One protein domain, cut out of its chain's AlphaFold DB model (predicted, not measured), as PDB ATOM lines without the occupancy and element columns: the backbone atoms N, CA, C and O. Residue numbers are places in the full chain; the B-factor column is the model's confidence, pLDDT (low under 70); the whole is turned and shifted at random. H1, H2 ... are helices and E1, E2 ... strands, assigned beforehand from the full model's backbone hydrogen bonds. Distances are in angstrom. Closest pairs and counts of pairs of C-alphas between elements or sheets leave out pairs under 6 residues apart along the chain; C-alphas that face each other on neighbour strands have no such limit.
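AT A GLANCE: This is residues 246 to 302 and 317 to 356 of the 356 residues of an uncharacterized protein of Anaerotignum lactatifermentans (UniProt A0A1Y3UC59). A long, twisted ribbon of three strands, E1, E2 and E3, makes the longest axis, and the short helices H1, H2 and H3 gather loosely along one side of it. The stretch 246 to 259 runs past the helices on the side away from the sheet, and the tail 343 to 356 folds back beyond the end of E3. The 97 printed residues hold three named helices, then three named strands, with sheet order E1, E2, E3, antiparallel; the class is mixed, helices and strands. The whole is only just compact, close to loose, with a radius of gyration of the C-alphas of 14.9 A and spans of 45 by 30 by 23 A.

IN THESE COORDINATES: E2 is residues 318 to 328, 31.9 A long. E1 is residues 292 to 300, 26.1 A, and E3 residues 333 to 342, 29.6 A, ending with C-alpha 342 at (149.027, 194.949, 149.889). H1, residues 260 to 268, begins with C-alpha 260 at (175.443, 194.091, 148.626) and is 12.7 A long. H2 is residues 273 to 276, 5.0 A, and H3 residues 281 to 286, 8.5 A.

HOW THE PARTS SIT: E1 and E2 are antiparallel at 166 degrees, with N 296 and O 322 2.8 A apart, within hydrogen-bond range. E2 and E3 form a hairpin at 163 degrees; N 323 and O 337 are 2.9 A apart. H2 only grazes the sheet with residues 274 to 275; its closest C-alphas to E3 are those of Ile 275 and His 339, 6.9 A. H1 also only grazes it, with residues 266 to 268. H1 and H3 only just touch, with 3 pairs of C-alphas within 8 A, the closest those of Ile 262 and Ile 284, 7.3 A. Every O i to N i+4 pair is within hydrogen-bond range in H1 and H3; H2 is too short for one.

THE WHOLE: The C-alphas farthest apart, of Asp 330 and Lys 347, are 46.7 A apart. Residues 303 to 316 are not printed, and C-alphas 302 and 317 are 6.2 A apart across the cut. Of the links printed whole, none is long. Mean pLDDT of the printed part is 76.6; it is under 70 in 21 residues, among them 345 to 356.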
ATOM      1  N   MET A 246     152.885 205.097 163.887       63.12
ATOM      2  CA  MET A 246     154.081 204.436 163.363       63.12
ATOM      3  C   MET A 246     155.103 205.472 162.887       63.12
ATOM      4  O   MET A 246     154.767 206.451 162.224       63.12
ATOM      5  N   LYS A 247     156.377 205.262 163.236       68.88
ATOM      6  CA  LYS A 247     157.496 206.099 162.784       68.88
ATOM      7  C   LYS A 247     158.012 205.585 161.439       68.88
ATOM      8  O   LYS A 247     159.051 204.935 161.390       68.88
ATOM      9  N   TRP A 248     157.274 205.850 160.366       68.50
ATOM     10  CA  TRP A 248     157.726 205.532 159.012       68.50
ATOM     11  C   TRP A 248     158.894 206.438 158.609       68.50
ATOM     12  O   TRP A 248     158.860 207.648 158.828       68.50
ATOM     13  N   THR A 249     159.925 205.855 158.009       68.62
ATOM     14  CA  THR A 249     161.054 206.582 157.420       68.62
ATOM     15  C   THR A 249     161.335 205.980 156.056       68.62
ATOM     16  O   THR A 249     161.566 204.775 155.986       68.62
ATOM     17  N   ALA A 250     161.323 206.796 155.000       72.12
ATOM     18  CA  ALA A 250     161.727 206.339 153.676       72.12
ATOM     19  C   ALA A 250     163.187 205.872 153.718       72.12
ATOM     20  O   ALA A 250     164.037 206.538 154.318       72.12
ATOM     21  N   LEU A 251     163.458 204.723 153.106       75.44
ATOM     22  CA  LEU A 251     164.806 204.187 153.022       75.44
ATOM     23  C   LEU A 251     165.606 205.008 151.993       75.44
ATOM     24  O   LEU A 251     165.114 205.212 150.878       75.44
ATOM     25  N   PRO A 252     166.795 205.534 152.333       77.00
ATOM     26  CA  PRO A 252     167.585 206.312 151.388       77.00
ATOM     27  C   PRO A 252     168.148 205.412 150.277       77.00
ATOM     28  O   PRO A 252     168.477 204.248 150.492       77.00
ATOM     29  N   ALA A 253     168.266 205.958 149.064       69.62
ATOM     30  CA  ALA A 253     168.634 205.192 147.867       69.62
ATOM     31  C   ALA A 253     170.057 204.594 147.908       69.62
ATOM     32  O   ALA A 253     170.386 203.728 147.102       69.62
ATOM     33  N   ASP A 254     170.915 205.061 148.814       72.31
ATOM     34  CA  ASP A 254     172.290 204.602 149.001       72.31
ATOM     35  C   ASP A 254     172.504 203.723 150.244       72.31
ATOM     36  O   ASP A 254     173.642 203.319 150.497       72.31
ATOM     37  N   GLU A 255     171.434 203.363 150.963       75.38
ATOM     38  CA  GLU A 255     171.469 202.570 152.203       75.38
ATOM     39  C   GLU A 255     172.233 201.244 152.036       75.38
ATOM     40  O   GLU A 255     172.961 200.810 152.926       75.38
ATOM     41  N   HIS A 256     172.118 200.588 150.876       74.81
ATOM     42  CA  HIS A 256     172.601 199.214 150.692       74.81
ATOM     43  C   HIS A 256     174.018 199.064 150.136       74.81
ATOM     44  O   HIS A 256     174.494 197.934 150.055       74.81
ATOM     45  N   LYS A 257     174.727 200.157 149.820       73.62
ATOM     46  CA  LYS A 257     176.068 200.101 149.194       73.62
ATOM     47  C   LYS A 257     177.096 199.274 149.977       73.62
ATOM     48  O   LYS A 257     178.031 198.745 149.391       73.62
ATOM     49  N   ASN A 258     176.928 199.170 151.295       74.00
ATOM     50  CA  ASN A 258     177.861 198.481 152.188       74.00
ATOM     51  C   ASN A 258     177.450 197.031 152.517       74.00
ATOM     52  O   ASN A 258     178.148 196.370 153.281       74.00
ATOM     53  N   VAL A 259     176.316 196.544 151.994       77.31
ATOM     54  CA  VAL A 259     175.748 195.218 152.320       77.31
ATOM     55  C   VAL A 259     175.341 194.406 151.081       77.31
ATOM     56  O   VAL A 259     174.646 193.400 151.215       77.31
ATOM     57  N   GLU A 260     175.771 194.801 149.877       79.19
ATOM     58  CA  GLU A 260     175.443 194.091 148.626       79.19
ATOM     59  C   GLU A 260     175.922 192.629 148.630       79.19
ATOM     60  O   GLU A 260     175.165 191.735 148.252       79.19
ATOM     61  N   ASP A 261     177.124 192.369 149.153       80.31
ATOM     62  CA  ASP A 261     177.682 191.013 149.245       80.31
ATOM     63  C   ASP A 261     176.843 190.108 150.165       80.31
ATOM     64  O   ASP A 261     176.564 188.950 149.851       80.31
ATOM     65  N   ILE A 262     176.375 190.662 151.287       79.12
ATOM     66  CA  ILE A 262     175.530 189.957 152.258       79.12
ATOM     67  C   ILE A 262     174.138 189.701 151.659       79.12
ATOM     68  O   ILE A 262     173.574 188.621 151.831       79.12
ATOM     69  N   LYS A 263     173.590 190.657 150.899       81.56
ATOM     70  CA  LYS A 263     172.329 190.463 150.166       81.56
ATOM     71  C   LYS A 263     172.424 189.326 149.153       81.56
ATOM     72  O   LYS A 263     171.496 188.525 149.077       81.56
ATOM     73  N   ALA A 264     173.521 189.238 148.401       82.50
ATOM     74  CA  ALA A 264     173.722 188.160 147.435       82.50
ATOM     75  C   ALA A 264     173.717 186.782 148.118       82.50
ATOM     76  O   ALA A 264     173.050 185.866 147.638       82.50
ATOM     77  N   GLN A 265     174.370 186.663 149.281       83.25
ATOM     78  CA  GLN A 265     174.337 185.445 150.098       83.25
ATOM     79  C   GLN A 265     172.914 185.098 150.568       83.25
ATOM     80  O   GLN A 265     172.515 183.937 150.531       83.25
ATOM     81  N   PHE A 266     172.121 186.087 150.986       84.06
ATOM     82  CA  PHE A 266     170.743 185.848 151.417       84.06
ATOM     83  C   PHE A 266     169.815 185.404 150.293       84.06
ATOM     84  O   PHE A 266     168.954 184.556 150.520       84.06
ATOM     85  N   ILE A 267     169.992 185.952 149.091       85.06
ATOM     86  CA  ILE A 267     169.221 185.535 147.917       85.06
ATOM     87  C   ILE A 267     169.521 184.065 147.587       85.06
ATOM     88  O   ILE A 267     168.587 183.315 147.313       85.06
ATOM     89  N   ASP A 268     170.785 183.638 147.681       85.81
ATOM     90  CA  ASP A 268     171.183 182.237 147.459       85.81
ATOM     91  C   ASP A 268     170.571 181.282 148.499       85.81
ATOM     92  O   ASP A 268     170.136 180.179 148.174       85.81
ATOM     93  N   LEU A 269     170.430 181.749 149.744       85.19
ATOM     94  CA  LEU A 269     169.749 181.024 150.824       85.19
ATOM     95  C   LEU A 269     168.211 181.031 150.709       85.19
ATOM     96  O   LEU A 269     167.543 180.433 151.549       85.19
ATOM     97  N   GLY A 270     167.637 181.684 149.692       83.94
ATOM     98  CA  GLY A 270     166.193 181.704 149.438       83.94
ATOM     99  C   GLY A 270     165.434 182.878 150.067       83.94
ATOM    100  O   GLY A 270     164.204 182.852 150.117       83.94
ATOM    101  N   PHE A 271     166.125 183.921 150.536       86.25
ATOM    102  CA  PHE A 271     165.475 185.124 151.058       86.25
ATOM    103  C   PHE A 271     164.890 185.972 149.904       86.25
ATOM    104  O   PHE A 271     165.621 186.334 148.975       86.25
ATOM    105  N   PRO A 272     163.603 186.370 149.949       85.88
ATOM    106  CA  PRO A 272     162.990 187.154 148.879       85.88
ATOM    107  C   PRO A 272     163.620 188.546 148.693       85.88
ATOM    108  O   PRO A 272     163.638 189.375 149.607       85.88
ATOM    109  N   ALA A 273     164.078 188.841 147.472       83.75
ATOM    110  CA  ALA A 273     164.792 190.083 147.154       83.75
ATOM    111  C   ALA A 273     163.961 191.360 147.387       83.75
ATOM    112  O   ALA A 273     164.512 192.381 147.793       83.75
ATOM    113  N   TYR A 274     162.641 191.306 147.168       81.12
ATOM    114  CA  TYR A 274     161.755 192.454 147.396       81.12
ATOM    115  C   TYR A 274     161.711 192.868 148.875       81.12
ATOM    116  O   TYR A 274     161.670 194.055 149.164       81.12
ATOM    117  N   ILE A 275     161.835 191.914 149.807       83.75
ATOM    118  CA  ILE A 275     161.849 192.183 151.253       83.75
ATOM    119  C   ILE A 275     163.227 192.681 151.698       83.75
ATOM    120  O   ILE A 275     163.313 193.613 152.492       83.75
ATOM    121  N   LEU A 276     164.318 192.131 151.150       82.81
ATOM    122  CA  LEU A 276     165.679 192.630 151.423       82.81
ATOM    123  C   LEU A 276     165.874 194.094 151.015       82.81
ATOM    124  O   LEU A 276     166.742 194.775 151.561       82.81
ATOM    125  N   ASN A 277     165.114 194.573 150.033       82.56
ATOM    126  CA  ASN A 277     165.173 195.962 149.587       82.56
ATOM    127  C   ASN A 277     164.415 196.925 150.508       82.56
ATOM    128  O   ASN A 277     164.744 198.106 150.520       82.56
ATOM    129  N   ASP A 278     163.492 196.422 151.325       81.00
ATOM    130  CA  ASP A 278     162.767 197.224 152.315       81.00
ATOM    131  C   ASP A 278     163.482 197.261 153.683       81.00
ATOM    132  O   ASP A 278     163.160 198.091 154.536       81.00
ATOM    133  N   LEU A 279     164.466 196.378 153.911       82.94
ATOM    134  CA  LEU A 279     165.234 196.302 155.159       82.94
ATOM    135  C   LEU A 279     166.372 197.332 155.219       82.94
ATOM    136  O   LEU A 279     167.026 197.636 154.219       82.94
ATOM    137  N   ARG A 280     166.667 197.823 156.430       83.94
ATOM    138  CA  ARG A 280     167.824 198.696 156.680       83.94
ATOM    139  C   ARG A 280     169.128 197.916 156.574       83.94
ATOM    140  O   ARG A 280     169.173 196.718 156.852       83.94
ATOM    141  N   ALA A 281     170.217 198.605 156.237       83.50
ATOM    142  CA  ALA A 281     171.527 197.960 156.148       83.50
ATOM    143  C   ALA A 281     171.987 197.383 157.495       83.50
ATOM    144  O   ALA A 281     172.622 196.333 157.525       83.50
ATOM    145  N   GLU A 282     171.616 198.027 158.606       82.31
ATOM    146  CA  GLU A 282     171.880 197.534 159.963       82.31
ATOM    147  C   GLU A 282     171.196 196.186 160.235       82.31
ATOM    148  O   GLU A 282     171.826 195.282 160.784       82.31
ATOM    149  N   ASP A 283     169.938 196.025 159.807       84.06
ATOM    150  CA  ASP A 283     169.171 194.787 159.992       84.06
ATOM    151  C   ASP A 283     169.747 193.649 159.138       84.06
ATOM    152  O   ASP A 283     169.885 192.522 159.609       84.06
ATOM    153  N   ILE A 284     170.164 193.958 157.905       83.88
ATOM    154  CA  ILE A 284     170.836 193.005 157.008       83.88
ATOM    155  C   ILE A 284     172.193 192.585 157.596       83.88
ATOM    156  O   ILE A 284     172.521 191.398 157.626       83.88
ATOM    157  N   ALA A 285     172.973 193.541 158.108       83.62
ATOM    158  CA  ALA A 285     174.268 193.274 158.731       83.62
ATOM    159  C   ALA A 285     174.135 192.459 160.028       83.62
ATOM    160  O   ALA A 285     174.969 191.594 160.300       83.62
ATOM    161  N   ALA A 286     173.073 192.676 160.813       81.94
ATOM    162  CA  ALA A 286     172.792 191.909 162.027       81.94
ATOM    163  C   ALA A 286     172.531 190.417 161.757       81.94
ATOM    164  O   ALA A 286     172.700 189.590 162.658       81.94
ATOM    165  N   CYS A 287     172.151 190.074 160.526       78.44
ATOM    166  CA  CYS A 287     171.958 188.705 160.073       78.44
ATOM    167  C   CYS A 287     173.221 188.075 159.449       78.44
ATOM    168  O   CYS A 287     173.167 186.919 159.034       78.44
ATOM    169  N   SER A 288     174.351 188.789 159.382       77.44
ATOM    170  CA  SER A 288     175.606 188.278 158.812       77.44
ATOM    171  C   SER A 288     176.006 186.924 159.415       77.44
ATOM    172  O   SER A 288     176.018 186.760 160.633       77.44
ATOM    173  N   GLY A 289     176.389 185.971 158.559       75.25
ATOM    174  CA  GLY A 289     176.692 184.595 158.972       75.25
ATOM    175  C   GLY A 289     175.469 183.676 159.042       75.25
ATOM    176  O   GLY A 289     175.519 182.649 159.714       75.25
ATOM    177  N   ALA A 290     174.376 184.036 158.366       80.81
ATOM    178  CA  ALA A 290     173.194 183.195 158.271       80.81
ATOM    179  C   ALA A 290     173.502 181.811 157.685       80.81
ATOM    180  O   ALA A 290     174.181 181.679 156.667       80.81
ATOM    181  N   LEU A 291     172.970 180.792 158.350       82.31
ATOM    182  CA  LEU A 291     173.124 179.382 158.001       82.31
ATOM    183  C   LEU A 291     171.904 178.856 157.247       82.31
ATOM    184  O   LEU A 291     172.030 177.995 156.383       82.31
ATOM    185  N   GLU A 292     170.725 179.368 157.594       85.56
ATOM    186  CA  GLU A 292     169.447 178.904 157.068       85.56
ATOM    187  C   GLU A 292     168.438 180.055 157.048       85.56
ATOM    188  O   GLU A 292     168.409 180.888 157.965       85.56
ATOM    189  N   VAL A 293     167.604 180.082 156.007       87.25
ATOM    190  CA  VAL A 293     166.472 180.997 155.868       87.25
ATOM    191  C   VAL A 293     165.213 180.170 155.643       87.25
ATOM    192  O   VAL A 293     165.139 179.370 154.715       87.25
ATOM    193  N   VAL A 294     164.213 180.377 156.494       88.19
ATOM    194  CA  VAL A 294     162.889 179.764 156.376       88.19
ATOM    195  C   VAL A 294     161.893 180.860 156.036       88.19
ATOM    196  O   VAL A 294     161.833 181.875 156.731       88.19
ATOM    197  N   VAL A 295     161.114 180.654 154.978       88.88
ATOM    198  CA  VAL A 295     160.104 181.602 154.501       88.88
ATOM    199  C   VAL A 295     158.736 180.943 154.591       88.88
ATOM    200  O   VAL A 295     158.558 179.814 154.139       88.88
ATOM    201  N   ASP A 296     157.785 181.659 155.173       88.75
ATOM    202  CA  ASP A 296     156.382 181.274 155.264       88.75
ATOM    203  C   ASP A 296     155.526 182.402 154.683       88.75
ATOM    204  O   ASP A 296     155.534 183.527 155.187       88.75
ATOM    205  N   GLU A 297     154.818 182.116 153.592       86.38
ATOM    206  CA  GLU A 297     153.950 183.076 152.914       86.38
ATOM    207  C   GLU A 297     152.490 182.715 153.169       86.38
ATOM    208  O   GLU A 297     152.024 181.622 152.844       86.38
ATOM    209  N   THR A 298     151.747 183.659 153.737       82.38
ATOM    210  CA  THR A 298     150.314 183.527 153.983       82.38
ATOM    211  C   THR A 298     149.585 184.685 153.325       82.38
ATOM    212  O   THR A 298     149.737 185.841 153.718       82.38
ATOM    213  N   ASP A 299     148.742 184.369 152.349       80.69
ATOM    214  CA  ASP A 299     147.844 185.349 151.750       80.69
ATOM    215  C   ASP A 299     146.479 185.324 152.458       80.69
ATOM    216  O   ASP A 299     145.841 184.270 152.555       80.69
ATOM    217  N   LEU A 300     146.022 186.491 152.914       70.12
ATOM    218  CA  LEU A 300     144.760 186.699 153.624       70.12
ATOM    219  C   LEU A 300     143.757 187.471 152.762       70.12
ATOM    220  O   LEU A 300     144.095 188.486 152.151       70.12
ATOM    221  N   SER A 301     142.508 187.003 152.772       71.19
ATOM    222  CA  SER A 301     141.346 187.787 152.342       71.19
ATOM    223  C   SER A 301     140.806 188.561 153.544       71.19
ATOM    224  O   SER A 301     140.683 187.990 154.632       71.19
ATOM    225  N   LEU A 302     140.539 189.857 153.372       64.38
ATOM    226  CA  LEU A 302     140.011 190.718 154.433       64.38
ATOM    227  C   LEU A 302     138.504 190.955 154.307       64.38
ATOM    228  O   LEU A 302     137.947 191.690 155.126       64.38
ATOM    229  N   ASP A 317     143.692 190.072 149.473       72.06
ATOM    230  CA  ASP A 317     143.982 191.498 149.692       72.06
ATOM    231  C   ASP A 317     145.383 191.773 150.262       72.06
ATOM    232  O   ASP A 317     146.052 192.725 149.847       72.06
ATOM    233  N   LEU A 318     145.835 190.943 151.209       77.75
ATOM    234  CA  LEU A 318     147.063 191.154 151.977       77.75
ATOM    235  C   LEU A 318     147.940 189.902 151.964       77.75
ATOM    236  O   LEU A 318     147.513 188.831 152.396       77.75
ATOM    237  N   ARG A 319     149.199 190.055 151.556       82.50
ATOM    238  CA  ARG A 319     150.243 189.045 151.728       82.50
ATOM    239  C   ARG A 319     151.027 189.320 153.003       82.50
ATOM    240  O   ARG A 319     151.546 190.419 153.198       82.50
ATOM    241  N   ILE A 320     151.134 188.308 153.855       84.94
ATOM    242  CA  ILE A 320     152.019 188.307 155.018       84.94
ATOM    243  C   ILE A 320     153.138 187.309 154.755       84.94
ATOM    244  O   ILE A 320     152.884 186.115 154.612       84.94
ATOM    245  N   THR A 321     154.374 187.795 154.753       85.94
ATOM    246  CA  THR A 321     155.564 186.958 154.588       85.94
ATOM    247  C   THR A 321     156.355 186.953 155.890       85.94
ATOM    248  O   THR A 321     156.917 187.969 156.307       85.94
ATOM    249  N   GLY A 322     156.362 185.812 156.575       88.38
ATOM    250  CA  GLY A 322     157.203 185.551 157.736       88.38
ATOM    251  C   GLY A 322     158.542 184.974 157.295       88.38
ATOM    252  O   GLY A 322     158.581 184.031 156.513       88.38
ATOM    253  N   ILE A 323     159.647 185.527 157.792       88.31
ATOM    254  CA  ILE A 323     160.990 185.033 157.470       88.31
ATOM    255  C   ILE A 323     161.764 184.805 158.757       88.31
ATOM    256  O   ILE A 323     161.897 185.714 159.573       88.31
ATOM    257  N   GLY A 324     162.288 183.597 158.931       88.50
ATOM    258  CA  GLY A 324     163.210 183.242 160.001       88.50
ATOM    259  C   GLY A 324     164.619 183.064 159.451       88.50
ATOM    260  O   GLY A 324     164.840 182.212 158.598       88.50
ATOM    261  N   VAL A 325     165.579 183.833 159.962       87.38
ATOM    262  CA  VAL A 325     167.002 183.705 159.627       87.38
ATOM    263  C   VAL A 325     167.758 183.126 160.819       87.38
ATOM    264  O   VAL A 325     167.789 183.746 161.886       87.38
ATOM    265  N   LYS A 326     168.392 181.964 160.647       86.19
ATOM    266  CA  LYS A 326     169.238 181.331 161.669       86.19
ATOM    267  C   LYS A 326     170.678 181.826 161.534       86.19
ATOM    268  O   LYS A 326     171.315 181.581 160.516       86.19
ATOM    269  N   VAL A 327     171.203 182.495 162.564       83.81
ATOM    270  CA  VAL A 327     172.518 183.181 162.517       83.81
ATOM    271  C   VAL A 327     173.633 182.422 163.255       83.81
ATOM    272  O   VAL A 327     174.809 182.657 163.010       83.81
ATOM    273  N   SER A 328     173.307 181.507 164.174       75.88
ATOM    274  CA  SER A 328     174.311 180.746 164.936       75.88
ATOM    275  C   SER A 328     173.794 179.365 165.322       75.88
ATOM    276  O   SER A 328     172.636 179.236 165.725       75.88
ATOM    277  N   ASP A 329     174.673 178.360 165.264       65.94
ATOM    278  CA  ASP A 329     174.365 176.972 165.649       65.94
ATOM    279  C   ASP A 329     174.605 176.717 167.150       65.94
ATOM    280  O   ASP A 329     173.794 176.082 167.813       65.94
ATOM    281  N   ASP A 330     175.646 177.329 167.734       64.38
ATOM    282  CA  ASP A 330     176.013 177.149 169.156       64.38
ATOM    283  C   ASP A 330     174.980 177.697 170.162       64.38
ATOM    284  O   ASP A 330     174.943 177.303 171.330       64.38
ATOM    285  N   ARG A 331     174.161 178.658 169.731       62.56
ATOM    286  CA  ARG A 331     173.062 179.257 170.495       62.56
ATOM    287  C   ARG A 331     171.985 179.598 169.487       62.56
ATOM    288  O   ARG A 331     172.073 180.676 168.909       62.56
ATOM    289  N   GLU A 332     171.049 178.681 169.241       71.62
ATOM    290  CA  GLU A 332     169.957 178.815 168.262       71.62
ATOM    291  C   GLU A 332     169.345 180.228 168.278       71.62
ATOM    292  O   GLU A 332     168.445 180.545 169.057       71.62
ATOM    293  N   ARG A 333     169.882 181.111 167.432       81.88
ATOM    294  CA  ARG A 333     169.492 182.515 167.360       81.88
ATOM    295  C   ARG A 333     168.804 182.723 166.033       81.88
ATOM    296  O   ARG A 333     169.449 182.721 164.984       81.88
ATOM    297  N   TRP A 334     167.503 182.942 166.132       86.31
ATOM    298  CA  TRP A 334     166.639 183.263 165.014       86.31
ATOM    299  C   TRP A 334     166.331 184.753 165.014       86.31
ATOM    300  O   TRP A 334     165.968 185.324 166.046       86.31
ATOM    301  N   ILE A 335     166.479 185.381 163.855       86.19
ATOM    302  CA  ILE A 335     165.986 186.730 163.595       86.19
ATOM    303  C   ILE A 335     164.728 186.576 162.752       86.19
ATOM    304  O   ILE A 335     164.755 185.915 161.716       86.19
ATOM    305  N   ILE A 336     163.621 187.130 163.241       88.12
ATOM    306  CA  ILE A 336     162.308 186.974 162.620       88.12
ATOM    307  C   ILE A 336     161.899 188.302 162.001       88.12
ATOM    308  O   ILE A 336     161.761 189.302 162.708       88.12
ATOM    309  N   PHE A 337     161.642 188.280 160.701       86.62
ATOM    310  CA  PHE A 337     161.044 189.376 159.960       86.62
ATOM    311  C   PHE A 337     159.591 189.042 159.639       86.62
ATOM    312  O   PHE A 337     159.241 187.893 159.366       86.62
ATOM    313  N   ARG A 338     158.731 190.058 159.672       84.94
ATOM    314  CA  ARG A 338     157.377 189.982 159.127       84.94
ATOM    315  C   ARG A 338     157.202 191.123 158.150       84.94
ATOM    316  O   ARG A 338     157.315 192.283 158.539       84.94
ATOM    317  N   HIS A 339     156.942 190.771 156.904       83.81
ATOM    318  CA  HIS A 339     156.651 191.708 155.835       83.81
ATOM    319  C   HIS A 339     155.163 191.659 155.506       83.81
ATOM    320  O   HIS A 339     154.545 190.593 155.549       83.81
ATOM    321  N   PHE A 340     154.595 192.828 155.232       83.19
ATOM    322  CA  PHE A 340     153.189 193.005 154.897       83.19
ATOM    323  C   PHE A 340     153.121 193.711 153.550       83.19
ATOM    324  O   PHE A 340     153.636 194.821 153.412       83.19
ATOM    325  N   LEU A 341     152.478 193.078 152.573       81.69
ATOM    326  CA  LEU A 341     152.327 193.610 151.226       81.69
ATOM    327  C   LEU A 341     150.854 193.618 150.826       81.69
ATOM    328  O   LEU A 341     150.199 192.577 150.782       81.69
ATOM    329  N   TRP A 342     150.345 194.799 150.494       77.94
ATOM    330  CA  TRP A 342     149.027 194.949 149.889       77.94
ATOM    331  C   TRP A 342     149.077 194.527 148.421       77.94
ATOM    332  O   TRP A 342     149.757 195.164 147.618       77.94
ATOM    333  N   ASN A 343     148.346 193.468 148.066       75.81
ATOM    334  CA  ASN A 343     148.224 193.024 146.674       75.81
ATOM    335  C   ASN A 343     147.213 193.882 145.897       75.81
ATOM    336  O   ASN A 343     147.313 194.022 144.679       75.81
ATOM    337  N   GLN A 344     146.245 194.465 146.609       72.06
ATOM    338  CA  GLN A 344     145.263 195.410 146.083       72.06
ATOM    339  C   GLN A 344     145.300 196.723 146.865       72.06
ATOM    340  O   GLN A 344     145.724 196.759 148.018       72.06
ATOM    341  N   ALA A 345     144.814 197.807 146.255       67.00
ATOM    342  CA  ALA A 345     144.652 199.070 146.965       67.00
ATOM    343  C   ALA A 345     143.710 198.868 148.171       67.00
ATOM    344  O   ALA A 345     142.575 198.415 147.978       67.00
ATOM    345  N   PRO A 346     144.144 199.190 149.401       64.12
ATOM    346  CA  PRO A 346     143.326 198.958 150.579       64.12
ATOM    347  C   PRO A 346     142.037 199.777 150.487       64.12
ATOM    348  O   PRO A 346     142.052 200.990 150.276       64.12
ATOM    349  N   LYS A 347     140.894 199.107 150.668       60.34
ATOM    350  CA  LYS A 347     139.556 199.730 150.642       60.34
ATOM    351  C   LYS A 347     139.266 200.590 151.885       60.34
ATOM    352  O   LYS A 347     138.189 201.175 151.988       60.34
ATOM    353  N   PHE A 348     140.197 200.659 152.836       58.75
ATOM    354  CA  PHE A 348     140.057 201.387 154.092       58.75
ATOM    355  C   PHE A 348     141.129 202.472 154.233       58.75
ATOM    356  O   PHE A 348     142.280 202.311 153.835       58.75
ATOM    357  N   TYR A 349     140.741 203.592 154.837       52.44
ATOM    358  CA  TYR A 349     141.609 204.744 155.069       52.44
ATOM    359  C   TYR A 349     142.360 204.575 156.400       52.44
ATOM    360  O   TYR A 349     141.982 205.164 157.410       52.44
ATOM    361  N   GLY A 350     143.381 203.713 156.410       56.28
ATOM    362  CA  GLY A 350     144.301 203.498 157.536       56.28
ATOM    363  C   GLY A 350     145.731 203.954 157.223       56.28
ATOM    364  O   GLY A 350     146.061 204.273 156.083       56.28
ATOM    365  N   THR A 351     146.615 203.963 158.225       49.41
ATOM    366  CA  THR A 351     148.051 204.288 158.053       49.41
ATOM    367  C   THR A 351     148.790 203.334 157.117       49.41
ATOM    368  O   THR A 351     149.841 203.685 156.594       49.41
ATOM    369  N   GLU A 352     148.237 202.147 156.890       50.50
ATOM    370  CA  GLU A 352     148.740 201.153 155.942       50.50
ATOM    371  C   GLU A 352     148.281 201.374 154.488       50.50
ATOM    372  O   GLU A 352     148.713 200.646 153.601       50.50
ATOM    373  N   ALA A 353     147.463 202.399 154.220       47.44
ATOM    374  CA  ALA A 353     147.064 202.810 152.871       47.44
ATOM    375  C   ALA A 353     148.025 203.817 152.212       47.44
ATOM    376  O   ALA A 353     147.778 204.271 151.095       47.44
ATOM    377  N   ILE A 354     149.109 204.192 152.897       46.12
ATOM    378  CA  ILE A 354     150.100 205.132 152.372       46.12
ATOM    379  C   ILE A 354     151.052 204.362 151.447       46.12
ATOM    380  O   ILE A 354     152.037 203.784 151.899       46.12
ATOM    381  N   GLN A 355     150.759 204.368 150.146       43.53
ATOM    382  CA  GLN A 355     151.810 204.233 149.135       43.53
ATOM    383  C   GLN A 355     152.662 205.510 149.188       43.53
ATOM    384  O   GLN A 355     152.118 206.609 149.058       43.53
ATOM    385  N   LEU A 356     153.964 205.362 149.448       39.56
ATOM    386  CA  LEU A 356     154.948 206.444 149.325       39.56
ATOM    387  C   LEU A 356     155.363 206.636 147.867       39.56
ATOM    388  O   LEU A 356     155.592 205.608 147.190       39.56
TER     389      LEU A 356